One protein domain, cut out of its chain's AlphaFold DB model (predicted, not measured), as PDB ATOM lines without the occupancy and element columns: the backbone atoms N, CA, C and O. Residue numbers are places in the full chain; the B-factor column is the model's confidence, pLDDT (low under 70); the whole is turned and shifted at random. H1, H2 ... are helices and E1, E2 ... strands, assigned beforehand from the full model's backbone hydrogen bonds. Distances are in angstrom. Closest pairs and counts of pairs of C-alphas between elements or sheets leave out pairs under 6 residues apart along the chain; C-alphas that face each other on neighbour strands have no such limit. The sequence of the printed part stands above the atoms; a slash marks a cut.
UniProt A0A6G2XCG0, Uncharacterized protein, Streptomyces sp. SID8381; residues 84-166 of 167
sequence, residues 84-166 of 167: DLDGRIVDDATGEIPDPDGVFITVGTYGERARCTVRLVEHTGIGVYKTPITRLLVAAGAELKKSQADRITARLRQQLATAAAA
ATOM      1  N   ASP A  84     -15.756  -7.811 -95.320       85.19
ATOM      2  CA  ASP A  84     -15.710  -6.761 -94.305       85.19
ATOM      3  C   ASP A  84     -14.885  -7.230 -93.097       85.19
ATOM      4  O   ASP A  84     -15.029  -8.364 -92.638       85.19
ATOM      5  N   LEU A  85     -13.964  -6.377 -92.634       89.44
ATOM      6  CA  LEU A  85     -13.052  -6.631 -91.508       89.44
ATOM      7  C   LEU A  85     -13.413  -5.691 -90.355       89.44
ATOM      8  O   LEU A  85     -12.681  -4.747 -90.040       89.44
ATOM      9  N   ASP A  86     -14.579  -5.915 -89.764       86.62
ATOM     10  CA  ASP A  86     -15.176  -4.985 -88.801       86.62
ATOM     11  C   ASP A  86     -14.695  -5.229 -87.365       86.62
ATOM     12  O   ASP A  86     -14.725  -4.327 -86.522       86.62
ATOM     13  N   GLY A  87     -14.202  -6.434 -87.074       90.00
ATOM     14  CA  GLY A  87     -13.736  -6.831 -85.754       90.00
ATOM     15  C   GLY A  87     -12.388  -6.225 -85.357       90.00
ATOM     16  O   GLY A  87     -11.766  -5.439 -86.083       90.00
ATOM     17  N   ARG A  88     -11.925  -6.597 -84.157       94.44
ATOM     18  CA  ARG A  88     -10.584  -6.249 -83.667       94.44
ATOM     19  C   ARG A  88      -9.595  -7.323 -84.112       94.44
ATOM     20  O   ARG A  88      -9.651  -8.439 -83.605       94.44
ATOM     21  N   ILE A  89      -8.690  -6.979 -85.022       96.12
ATOM     22  CA  ILE A  89      -7.581  -7.847 -85.425       96.12
ATOM     23  C   ILE A  89      -6.480  -7.784 -84.363       96.12
ATOM     24  O   ILE A  89      -6.110  -6.687 -83.932       96.12
ATOM     25  N   VAL A  90      -5.991  -8.952 -83.947       96.38
ATOM     26  CA  VAL A  90      -4.876  -9.134 -83.009       96.38
ATOM     27  C   VAL A  90      -3.992 -10.303 -83.448       96.38
ATOM     28  O   VAL A  90      -4.411 -11.161 -84.233       96.38
ATOM     29  N   ASP A  91      -2.767 -10.336 -82.938       96.62
ATOM     30  CA  ASP A  91      -1.922 -11.525 -82.991       96.62
ATOM     31  C   ASP A  91      -2.409 -12.554 -81.957       96.62
ATOM     32  O   ASP A  91      -2.625 -12.231 -80.793       96.62
ATOM     33  N   ASP A  92      -2.596 -13.798 -82.393       95.06
ATOM     34  CA  ASP A  92      -3.069 -14.918 -81.570       95.06
ATOM     35  C   ASP A  92      -2.105 -15.239 -80.417       95.06
ATOM     36  O   ASP A  92      -2.535 -15.668 -79.348       95.06
ATOM     37  N   ALA A  93      -0.799 -15.026 -80.617       95.12
ATOM     38  CA  ALA A  93       0.209 -15.347 -79.611       95.12
ATOM     39  C   ALA A  93       0.272 -14.306 -78.482       95.12
ATOM     40  O   ALA A  93       0.438 -14.669 -77.318       95.12
ATOM     41  N   THR A  94       0.156 -13.022 -78.821       94.69
ATOM     42  CA  THR A  94       0.293 -11.909 -77.866       94.69
ATOM     43  C   THR A  94      -1.047 -11.348 -77.391       94.69
ATOM     44  O   THR A  94      -1.129 -10.786 -76.303       94.69
ATOM     45  N   GLY A  95      -2.115 -11.498 -78.176       92.69
ATOM     46  CA  GLY A  95      -3.411 -10.857 -77.939       92.69
ATOM     47  C   GLY A  95      -3.414  -9.342 -78.194       92.69
ATOM     48  O   GLY A  95      -4.416  -8.669 -77.920       92.69
ATOM     49  N   GLU A  96      -2.315  -8.798 -78.718       94.75
ATOM     50  CA  GLU A  96      -2.125  -7.375 -78.988       94.75
ATOM     51  C   GLU A  96      -2.326  -7.049 -80.471       94.75
ATOM     52  O   GLU A  96      -2.357  -7.930 -81.331       94.75
ATOM     53  N   ILE A  97      -2.515  -5.761 -80.779       95.50
ATOM     54  CA  ILE A  97      -2.603  -5.299 -82.168       95.50
ATOM     55  C   ILE A  97      -1.173  -5.306 -82.731       95.50
ATOM     56  O   ILE A  97      -0.343  -4.555 -82.221       95.50
ATOM     57  N   PRO A  98      -0.865  -6.130 -83.748       95.62
ATOM     58  CA  PRO A  98       0.479  -6.201 -84.303       95.62
ATOM     59  C   PRO A  98       0.830  -4.928 -85.081       95.62
ATOM     60  O   PRO A  98      -0.053  -4.234 -85.593       95.62
ATOM     61  N   ASP A  99       2.129  -4.661 -85.213       94.88
ATOM     62  CA  ASP A  99       2.634  -3.562 -86.036       94.88
ATOM     63  C   ASP A  99       2.254  -3.773 -87.518       94.88
ATOM     64  O   ASP A  99       2.665  -4.777 -88.114       94.88
ATOM     65  N   PRO A 100       1.479  -2.861 -88.137       95.00
ATOM     66  CA  PRO A 100       1.025  -2.997 -89.517       95.00
ATOM     67  C   PRO A 100       2.170  -3.124 -90.525       95.00
ATOM     68  O   PRO A 100       2.012  -3.827 -91.520       95.00
ATOM     69  N   ASP A 101       3.312  -2.476 -90.288       93.25
ATOM     70  CA  ASP A 101       4.404  -2.451 -91.267       93.25
ATOM     71  C   ASP A 101       5.318  -3.690 -91.172       93.25
ATOM     72  O   ASP A 101       6.023  -4.009 -92.129       93.25
ATOM     73  N   GLY A 102       5.266  -4.434 -90.059       92.88
ATOM     74  CA  GLY A 102       6.055  -5.655 -89.824       92.88
ATOM     75  C   GLY A 102       5.282  -6.977 -89.956       92.88
ATOM     76  O   GLY A 102       5.879  -8.057 -89.953       92.88
ATOM     77  N   VAL A 103       3.952  -6.922 -90.069       95.56
ATOM     78  CA  VAL A 103       3.082  -8.113 -90.055       95.56
ATOM     79  C   VAL A 103       3.125  -8.918 -91.366       95.56
ATOM     80  O   VAL A 103       2.835 -10.120 -91.383       95.56
ATOM     81  N   PHE A 104       3.518  -8.277 -92.470       96.44
ATOM     82  CA  PHE A 104       3.633  -8.897 -93.788       96.44
ATOM     83  C   PHE A 104       5.001  -8.638 -94.411       96.44
ATOM     84  O   PHE A 104       5.455  -7.501 -94.495       96.44
ATOM     85  N   ILE A 105       5.614  -9.696 -94.940       95.25
ATOM     86  CA  ILE A 105       6.814  -9.599 -95.772       95.25
ATOM     87  C   ILE A 105       6.452  -9.853 -97.231       95.25
ATOM     88  O   ILE A 105       5.714 -10.785 -97.555       95.25
ATOM     89  N   THR A 106       6.969  -9.030 -98.134       93.62
ATOM     90  CA  THR A 106       6.785  -9.231 -99.572       93.62
ATOM     91  C   THR A 106       7.547 -10.477-100.027       93.62
ATOM     92  O   THR A 106       8.719 -10.650 -99.699       93.62
ATOM     93  N   VAL A 107       6.885 -11.351-100.785       91.00
ATOM     94  CA  VAL A 107       7.467 -12.585-101.327       91.00
ATOM     95  C   VAL A 107       7.190 -12.707-102.828       91.00
ATOM     96  O   VAL A 107       6.186 -12.211-103.341       91.00
ATOM     97  N   GLY A 108       8.093 -13.387-103.537       86.88
ATOM     98  CA  GLY A 108       8.042 -13.559-104.993       86.88
ATOM     99  C   GLY A 108       8.822 -12.494-105.771       86.88
ATOM    100  O   GLY A 108       9.147 -11.430-105.251       86.88
ATOM    101  N   THR A 109       9.124 -12.795-107.036       79.94
ATOM    102  CA  THR A 109      10.052 -12.031-107.894       79.94
ATOM    103  C   THR A 109       9.613 -10.589-108.149       79.94
ATOM    104  O   THR A 109      10.455  -9.709-108.292       79.94
ATOM    105  N   TYR A 110       8.301 -10.340-108.160       81.75
ATOM    106  CA  TYR A 110       7.705  -9.018-108.394       81.75
ATOM    107  C   TYR A 110       6.898  -8.499-107.196       81.75
ATOM    108  O   TYR A 110       6.187  -7.503-107.298       81.75
ATOM    109  N   GLY A 111       6.984  -9.176-106.046       80.44
ATOM    110  CA  GLY A 111       6.277  -8.775-104.832       80.44
ATOM    111  C   GLY A 111       4.749  -8.806-104.924       80.44
ATOM    112  O   GLY A 111       4.064  -8.045-104.241       80.44
ATOM    113  N   GLU A 112       4.207  -9.679-105.768       86.88
ATOM    114  CA  GLU A 112       2.759  -9.867-105.946       86.88
ATOM    115  C   GLU A 112       2.097 -10.563-104.751       86.88
ATOM    116  O   GLU A 112       0.876 -10.503-104.563       86.88
ATOM    117  N   ARG A 113       2.911 -11.230-103.929       91.50
ATOM    118  CA  ARG A 113       2.481 -11.964-102.749       91.50
ATOM    119  C   ARG A 113       3.073 -11.362-101.488       91.50
ATOM    120  O   ARG A 113       4.163 -10.794-101.482       91.50
ATOM    121  N   ALA A 114       2.346 -11.544-100.402       93.81
ATOM    122  CA  ALA A 114       2.784 -11.185 -99.069       93.81
ATOM    123  C   ALA A 114       2.655 -12.406 -98.164       93.81
ATOM    124  O   ALA A 114       1.634 -13.092 -98.189       93.81
ATOM    125  N   ARG A 115       3.687 -12.691 -97.374       95.00
ATOM    126  CA  ARG A 115       3.671 -13.745 -96.364       95.00
ATOM    127  C   ARG A 115       3.430 -13.125 -94.996       95.00
ATOM    128  O   ARG A 115       4.110 -12.172 -94.624       95.00
ATOM    129  N   CYS A 116       2.478 -13.672 -94.253       95.62
ATOM    130  CA  CYS A 116       2.201 -13.239 -92.889       95.62
ATOM    131  C   CYS A 116       3.268 -13.767 -91.924       95.62
ATOM    132  O   CYS A 116       3.618 -14.949 -91.980       95.62
ATOM    133  N   THR A 117       3.798 -12.909 -91.056       96.31
ATOM    134  CA  THR A 117       4.842 -13.277 -90.083       96.31
ATOM    135  C   THR A 117       4.265 -13.839 -88.785       96.31
ATOM    136  O   THR A 117       4.906 -14.668 -88.143       96.31
ATOM    137  N   VAL A 118       3.038 -13.450 -88.438       96.12
ATOM    138  CA  VAL A 118       2.325 -13.851 -87.215       96.12
ATOM    139  C   VAL A 118       0.985 -14.502 -87.548       96.12
ATOM    140  O   VAL A 118       0.552 -14.522 -88.700       96.12
ATOM    141  N   ARG A 119       0.315 -15.070 -86.546       96.00
ATOM    142  CA  ARG A 119      -1.021 -15.640 -86.724       96.00
ATOM    143  C   ARG A 119      -2.061 -14.587 -86.368       96.00
ATOM    144  O   ARG A 119      -2.156 -14.180 -85.220       96.00
ATOM    145  N   LEU A 120      -2.856 -14.173 -87.348       95.88
ATOM    146  CA  LEU A 120      -3.851 -13.120 -87.172       95.88
ATOM    147  C   LEU A 120      -5.236 -13.700 -86.913       95.88
ATOM    148  O   LEU A 120      -5.745 -14.513 -87.695       95.88
ATOM    149  N   VAL A 121      -5.867 -13.211 -85.851       95.06
ATOM    150  CA  VAL A 121      -7.251 -13.520 -85.493       95.06
ATOM    151  C   VAL A 121      -8.064 -12.236 -85.373       95.06
ATOM    152  O   VAL A 121      -7.558 -11.181 -85.005       95.06
ATOM    153  N   GLU A 122      -9.344 -12.327 -85.707       95.06
ATOM    154  CA  GLU A 122     -10.315 -11.247 -85.588       95.06
ATOM    155  C   GLU A 122     -11.289 -11.546 -84.455       95.06
ATOM    156  O   GLU A 122     -11.893 -12.618 -84.407       95.06
ATOM    157  N   HIS A 123     -11.485 -10.582 -83.562       94.38
ATOM    158  CA  HIS A 123     -12.537 -10.618 -82.556       94.38
ATOM    159  C   HIS A 123     -13.780  -9.914 -83.111       94.38
ATOM    160  O   HIS A 123     -13.809  -8.685 -83.190       94.38
ATOM    161  N   THR A 124     -14.798 -10.683 -83.501       90.69
ATOM    162  CA  THR A 124     -16.004 -10.180 -84.192       90.69
ATOM    163  C   THR A 124     -17.157  -9.827 -83.251       90.69
ATOM    164  O   THR A 124     -18.163  -9.266 -83.675       90.69
ATOM    165  N   GLY A 125     -17.036 -10.142 -81.961       87.00
ATOM    166  CA  GLY A 125     -18.070  -9.864 -80.971       87.00
ATOM    167  C   GLY A 125     -17.779 -10.526 -79.633       87.00
ATOM    168  O   GLY A 125     -16.707 -11.093 -79.427       87.00
ATOM    169  N   ILE A 126     -18.749 -10.462 -78.724       88.31
ATOM    170  CA  ILE A 126     -18.667 -11.067 -77.394       88.31
ATOM    171  C   ILE A 126     -19.689 -12.205 -77.310       88.31
ATOM    172  O   ILE A 126     -20.878 -12.005 -77.545       88.31
ATOM    173  N   GLY A 127     -19.214 -13.405 -76.988       85.62
ATOM    174  CA  GLY A 127     -20.035 -14.593 -76.797       85.62
ATOM    175  C   GLY A 127     -20.773 -14.608 -75.455       85.62
ATOM    176  O   GLY A 127     -20.609 -13.732 -74.606       85.62
ATOM    177  N   VAL A 128     -21.556 -15.669 -75.241       85.94
ATOM    178  CA  VAL A 128     -22.460 -15.843 -74.084       85.94
ATOM    179  C   VAL A 128     -21.752 -15.667 -72.731       85.94
ATOM    180  O   VAL A 128     -22.342 -15.151 -71.787       85.94
ATOM    181  N   TYR A 129     -20.469 -16.027 -72.643       88.81
ATOM    182  CA  TYR A 129     -19.676 -15.970 -71.410       88.81
ATOM    183  C   TYR A 129     -18.693 -14.796 -71.354       88.81
ATOM    184  O   TYR A 129     -17.654 -14.890 -70.710       88.81
ATOM    185  N   LYS A 130     -18.993 -13.689 -72.043       86.44
ATOM    186  CA  LYS A 130     -18.099 -12.523 -72.164       86.44
ATOM    187  C   LYS A 130     -16.736 -12.825 -72.805       86.44
ATOM    188  O   LYS A 130     -15.815 -12.022 -72.709       86.44
ATOM    189  N   THR A 131     -16.605 -13.963 -73.477       85.12
ATOM    190  CA  THR A 131     -15.409 -14.331 -74.239       85.12
ATOM    191  C   THR A 131     -15.514 -13.774 -75.656       85.12
ATOM    192  O   THR A 131     -16.585 -13.901 -76.256       85.12
ATOM    193  N   PRO A 132     -14.451 -13.183 -76.223       86.31
ATOM    194  CA  PRO A 132     -14.490 -12.727 -77.604       86.31
ATOM    195  C   PRO A 132     -14.729 -13.911 -78.544       86.31
ATOM    196  O   PRO A 132     -14.168 -14.991 -78.364       86.31
ATOM    197  N   ILE A 133     -15.580 -13.712 -79.546       90.88
ATOM    198  CA  ILE A 133     -15.737 -14.663 -80.645       90.88
ATOM    199  C   ILE A 133     -14.571 -14.421 -81.596       90.88
ATOM    200  O   ILE A 133     -14.476 -13.351 -82.197       90.88
ATOM    201  N   THR A 134     -13.676 -15.400 -81.696       91.75
ATOM    202  CA  THR A 134     -12.444 -15.298 -82.483       91.75
ATOM    203  C   THR A 134     -12.578 -16.033 -83.812       91.75
ATOM    204  O   THR A 134     -12.939 -17.213 -83.840       91.75
ATOM    205  N   ARG A 135     -12.227 -15.371 -84.914       91.56
ATOM    206  CA  ARG A 135     -12.120 -15.962 -86.251       91.56
ATOM    207  C   ARG A 135     -10.669 -15.926 -86.712       91.56
ATOM    208  O   ARG A 135     -10.032 -14.881 -86.659       91.56
ATOM    209  N   LEU A 136     -10.157 -17.045 -87.221       93.19
ATOM    210  CA  LEU A 136      -8.853 -17.057 -87.880       93.19
ATOM    211  C   LEU A 136      -8.928 -16.258 -89.189       93.19
ATOM    212  O   LEU A 136      -9.739 -16.590 -90.056       93.19
ATOM    213  N   LEU A 137      -8.078 -15.239 -89.328       93.31
ATOM    214  CA  LEU A 137      -7.928 -14.488 -90.574       93.31
ATOM    215  C   LEU A 137      -6.789 -15.047 -91.415       93.31
ATOM    216  O   LEU A 137      -6.982 -15.364 -92.585       93.31
ATOM    217  N   VAL A 138      -5.600 -15.156 -90.819       94.31
ATOM    218  CA  VAL A 138      -4.385 -15.561 -91.528       94.31
ATOM    219  C   VAL A 138      -3.522 -16.420 -90.614       94.31
ATOM    220  O   VAL A 138      -3.240 -16.051 -89.475       94.31
ATOM    221  N   ALA A 139      -3.099 -17.582 -91.103       94.62
ATOM    222  CA  ALA A 139      -2.126 -18.406 -90.396       94.62
ATOM    223  C   ALA A 139      -0.713 -17.815 -90.529       94.62
ATOM    224  O   ALA A 139      -0.365 -17.254 -91.570       94.62
ATOM    225  N   ALA A 140       0.125 -17.998 -89.508       94.62
ATOM    226  CA  ALA A 140       1.537 -17.644 -89.600       94.62
ATOM    227  C   ALA A 140       2.199 -18.380 -90.779       94.62
ATOM    228  O   ALA A 140       1.981 -19.576 -90.984       94.62
ATOM    229  N   GLY A 141       2.981 -17.657 -91.579       93.81
ATOM    230  CA  GLY A 141       3.628 -18.174 -92.784       93.81
ATOM    231  C   GLY A 141       2.715 -18.318 -94.006       93.81
ATOM    232  O   GLY A 141       3.213 -18.666 -95.077       93.81
ATOM    233  N   ALA A 142       1.411 -18.036 -93.894       93.00
ATOM    234  CA  ALA A 142       0.510 -18.087 -95.038       93.00
ATOM    235  C   ALA A 142       0.832 -16.981 -96.051       93.00
ATOM    236  O   ALA A 142       1.110 -15.837 -95.682       93.00
ATOM    237  N   GLU A 143       0.767 -17.331 -97.334       93.25
ATOM    238  CA  GLU A 143       0.909 -16.390 -98.443       93.25
ATOM    239  C   GLU A 143      -0.459 -15.897 -98.905       93.25
ATOM    240  O   GLU A 143      -1.390 -16.682 -99.091       93.25
ATOM    241  N   LEU A 144      -0.550 -14.588 -99.107       91.69
ATOM    242  CA  LEU A 144      -1.736 -13.860 -99.534       91.69
ATOM    243  C   LEU A 144      -1.423 -13.087-100.812       91.69
ATOM    244  O   LEU A 144      -0.263 -12.761-101.091       91.69
ATOM    245  N   LYS A 145      -2.467 -12.698-101.548       91.75
ATOM    246  CA  LYS A 145      -2.318 -11.655-102.572       91.75
ATOM    247  C   LYS A 145      -1.977 -10.326-101.901       91.75
ATOM    248  O   LYS A 145      -2.493 -10.027-100.821       91.75
ATOM    249  N   LYS A 146      -1.185  -9.488-102.570       91.25
ATOM    250  CA  LYS A 146      -0.836  -8.150-102.070       91.25
ATOM    251  C   LYS A 146      -2.066  -7.323-101.668       91.25
ATOM    252  O   LYS A 146      -2.108  -6.801-100.563       91.25
ATOM    253  N   SER A 147      -3.120  -7.327-102.485       91.56
ATOM    254  CA  SER A 147      -4.368  -6.604-102.193       91.56
ATOM    255  C   SER A 147      -5.064  -7.049-100.898       91.56
ATOM    256  O   SER A 147      -5.687  -6.242-100.213       91.56
ATOM    257  N   GLN A 148      -4.964  -8.329-100.540       92.62
ATOM    258  CA  GLN A 148      -5.510  -8.862 -99.292       92.62
ATOM    259  C   GLN A 148      -4.674  -8.421 -98.085       92.62
ATOM    260  O   GLN A 148      -5.237  -7.997 -97.075       92.62
ATOM    261  N   ALA A 149      -3.346  -8.472 -98.207       93.62
ATOM    262  CA  ALA A 149      -2.437  -7.980 -97.176       93.62
ATOM    263  C   ALA A 149      -2.606  -6.469 -96.946       93.62
ATOM    264  O   ALA A 149      -2.699  -6.032 -95.800       93.62
ATOM    265  N   ASP A 150      -2.752  -5.681 -98.013       94.06
ATOM    266  CA  ASP A 150      -2.972  -4.233 -97.932       94.06
ATOM    267  C   ASP A 150      -4.273  -3.897 -97.188       94.06
ATOM    268  O   ASP A 150      -4.291  -2.993 -96.352       94.06
ATOM    269  N   ARG A 151      -5.352  -4.661 -97.422       94.56
ATOM    270  CA  ARG A 151      -6.628  -4.504 -96.699       94.56
ATOM    271  C   ARG A 151      -6.475  -4.741 -95.198       94.56
ATOM    272  O   ARG A 151      -6.952  -3.929 -94.407       94.56
ATOM    273  N   ILE A 152      -5.796  -5.818 -94.801       95.06
ATOM    274  CA  ILE A 152      -5.527  -6.106 -93.382       95.06
ATOM    275  C   ILE A 152      -4.649  -5.007 -92.777       95.06
ATOM    276  O   ILE A 152      -4.944  -4.500 -91.698       95.06
ATOM    277  N   THR A 153      -3.602  -4.594 -93.489       95.75
ATOM    278  CA  THR A 153      -2.662  -3.564 -93.031       95.75
ATOM    279  C   THR A 153      -3.360  -2.221 -92.817       95.75
ATOM    280  O   THR A 153      -3.167  -1.568 -91.792       95.75
ATOM    281  N   ALA A 154      -4.222  -1.810 -93.750       95.31
ATOM    282  CA  ALA A 154      -5.028  -0.600 -93.617       95.31
ATOM    283  C   ALA A 154      -5.943  -0.661 -92.385       95.31
ATOM    284  O   ALA A 154      -6.042   0.315 -91.639       95.31
ATOM    285  N   ARG A 155      -6.559  -1.824 -92.132       95.31
ATOM    286  CA  ARG A 155      -7.402  -2.035 -90.954       95.31
ATOM    287  C   ARG A 155      -6.606  -1.944 -89.651       95.31
ATOM    288  O   ARG A 155      -7.039  -1.242 -88.741       95.31
ATOM    289  N   LEU A 156      -5.435  -2.574 -89.579       96.19
ATOM    290  CA  LEU A 156      -4.541  -2.493 -88.416       96.19
ATOM    291  C   LEU A 156      -4.138  -1.043 -88.112       96.19
ATOM    292  O   LEU A 156      -4.255  -0.597 -86.970       96.19
ATOM    293  N   ARG A 157      -3.765  -0.263 -89.137       96.44
ATOM    294  CA  ARG A 157      -3.469   1.174 -88.979       96.44
ATOM    295  C   ARG A 157      -4.667   1.952 -88.435       96.44
ATOM    296  O   ARG A 157      -4.505   2.776 -87.540       96.44
ATOM    297  N   GLN A 158      -5.874   1.676 -88.931       95.44
ATOM    298  CA  GLN A 158      -7.095   2.308 -88.428       95.44
ATOM    299  C   GLN A 158      -7.360   1.958 -86.954       95.44
ATOM    300  O   GLN A 158      -7.758   2.828 -86.177       95.44
ATOM    301  N   GLN A 159      -7.141   0.701 -86.557       95.06
ATOM    302  CA  GLN A 159      -7.293   0.275 -85.165       95.06
ATOM    303  C   GLN A 159      -6.302   0.991 -84.243       95.06
ATOM    304  O   GLN A 159      -6.712   1.453 -83.182       95.06
ATOM    305  N   LEU A 160      -5.039   1.132 -84.657       94.88
ATOM    306  CA  LEU A 160      -4.026   1.872 -83.899       94.88
ATOM    307  C   LEU A 160      -4.378   3.358 -83.775       94.88
ATOM    308  O   LEU A 160      -4.318   3.904 -82.678       94.88
ATOM    309  N   ALA A 161      -4.826   3.993 -84.861       94.94
ATOM    310  CA  ALA A 161      -5.276   5.386 -84.826       94.94
ATOM    311  C   ALA A 161      -6.476   5.587 -83.882       94.94
ATOM    312  O   ALA A 161      -6.548   6.582 -83.168       94.94
ATOM    313  N   THR A 162      -7.403   4.624 -83.852       93.06
ATOM    314  CA  THR A 162      -8.564   4.661 -82.948       93.06
ATOM    315  C   THR A 162      -8.148   4.443 -81.492       93.06
ATOM    316  O   THR A 162      -8.670   5.115 -80.609       93.06
ATOM    317  N   ALA A 163      -7.207   3.530 -81.233       89.50
ATOM    318  CA  ALA A 163      -6.687   3.277 -79.892       89.50
ATOM    319  C   ALA A 163      -5.955   4.503 -79.327       89.50
ATOM    320  O   ALA A 163      -6.216   4.885 -78.194       89.50
ATOM    321  N   ALA A 164      -5.129   5.165 -80.143       88.56
ATOM    322  CA  ALA A 164      -4.424   6.387 -79.757       88.56
ATOM    323  C   ALA A 164      -5.361   7.579 -79.489       88.56
ATOM    324  O   ALA A 164      -4.993   8.489 -78.760       88.56
ATOM    325  N   ALA A 165      -6.560   7.596 -80.082       88.56
ATOM    326  CA  ALA A 165      -7.568   8.630 -79.835       88.56
ATOM    327  C   ALA A 165      -8.452   8.352 -78.603       88.56
ATOM    328  O   ALA A 165      -9.252   9.208 -78.227       88.56
ATOM    329  N   ALA A 166      -8.375   7.144 -78.038       81.62
ATOM    330  CA  ALA A 166      -9.142   6.733 -76.865       81.62
ATOM    331  C   ALA A 166      -8.360   6.885 -75.545       81.62
ATOM    332  O   ALA A 166      -8.965   6.747 -74.480       81.62
TER     333      ALA A 166
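AT A GLANCE: This is residues 84 to 166 of the 167 residues of an uncharacterized protein of Streptomyces sp. SID8381 (UniProt A0A6G2XCG0). Two small three-stranded sheets, E2 E3 E6 and E1 E4 E5, lie end to end along the longest axis, and one helix, H1, begins over the first and passes over E1 and E5 of the second. The hairpins E2 and E3, and E4 and E5, point to opposite ends, and their tips, near Thr 109 and Tyr 129, make the length. The printed part has 83 residues with six named strands and one named helix, in the order E1 E2 E3 E4 E5 E6 H1. The sheets have the orders E1 E4 E5 and E2 E3 E6, both all antiparallel; the class is mixed, helices and strands. The whole is compact, with a radius of gyration of the C-alphas of 13.2 A, yet elongated in outline, spanning 47 by 26 by 23 A.

IN THESE COORDINATES: E1 is residues 88 to 91, 10.2 A from first to last C-alpha, and begins with C-alpha 88 at (-10.584, -6.249, -83.667). E2 is residues 104 to 107, 9.2 A, and E3 residues 113 to 116, 9.9 A. E4, residues 120 to 126, is 17.9 A long, and E5, residues 132 to 138, 17.4 A. E6 is residues 143 to 145, 7.1 A. H1 is residues 146 to 164, 26.9 A, and ends with C-alpha 164 at (-4.424, 6.387, -79.757).

HOW THE PARTS SIT: E1 and E4 are antiparallel neighbours at 140 degrees, with N 90 and O 121 at 2.9 A. E4 and E5 form a hairpin at 155 degrees, with N 122 and O 135 at 2.8 A. In the other sheet, E2 and E3 form a hairpin at 141 degrees, with N 105 and O 115 at 2.9 A. E3 and E6 are antiparallel at 135 degrees, with N 144 and O 114 at 2.8 A. H1 is on one face of the sheet E2 E3 E6, making two layers, a helix over a sheet. Its height over that sheet is 12.4 A, and it runs along the strands, at 20 degrees to E3 on the local plane. H1 is also on the sheet E1 E4 E5, at a height over the sheet of 9.7 A. There it runs across the strands, at 73 degrees to E1 on the local plane, and the closest C-alphas of E1 and H1, Ile 89 and Leu 156, are 6.8 A apart. Every O i to N i+4 pair in H1 is within hydrogen-bond range. E2 and E4 are apart, for instance.

THE WHOLE: The two C-alphas farthest apart, those of Thr 109 and Tyr 129, are 47.2 A from each other. The printed part has no cut. The link from E1 to E2, residues 92 to 103, is long; the other links are tight. Mean pLDDT of the printed part is 92.2, and no printed residue is under 70.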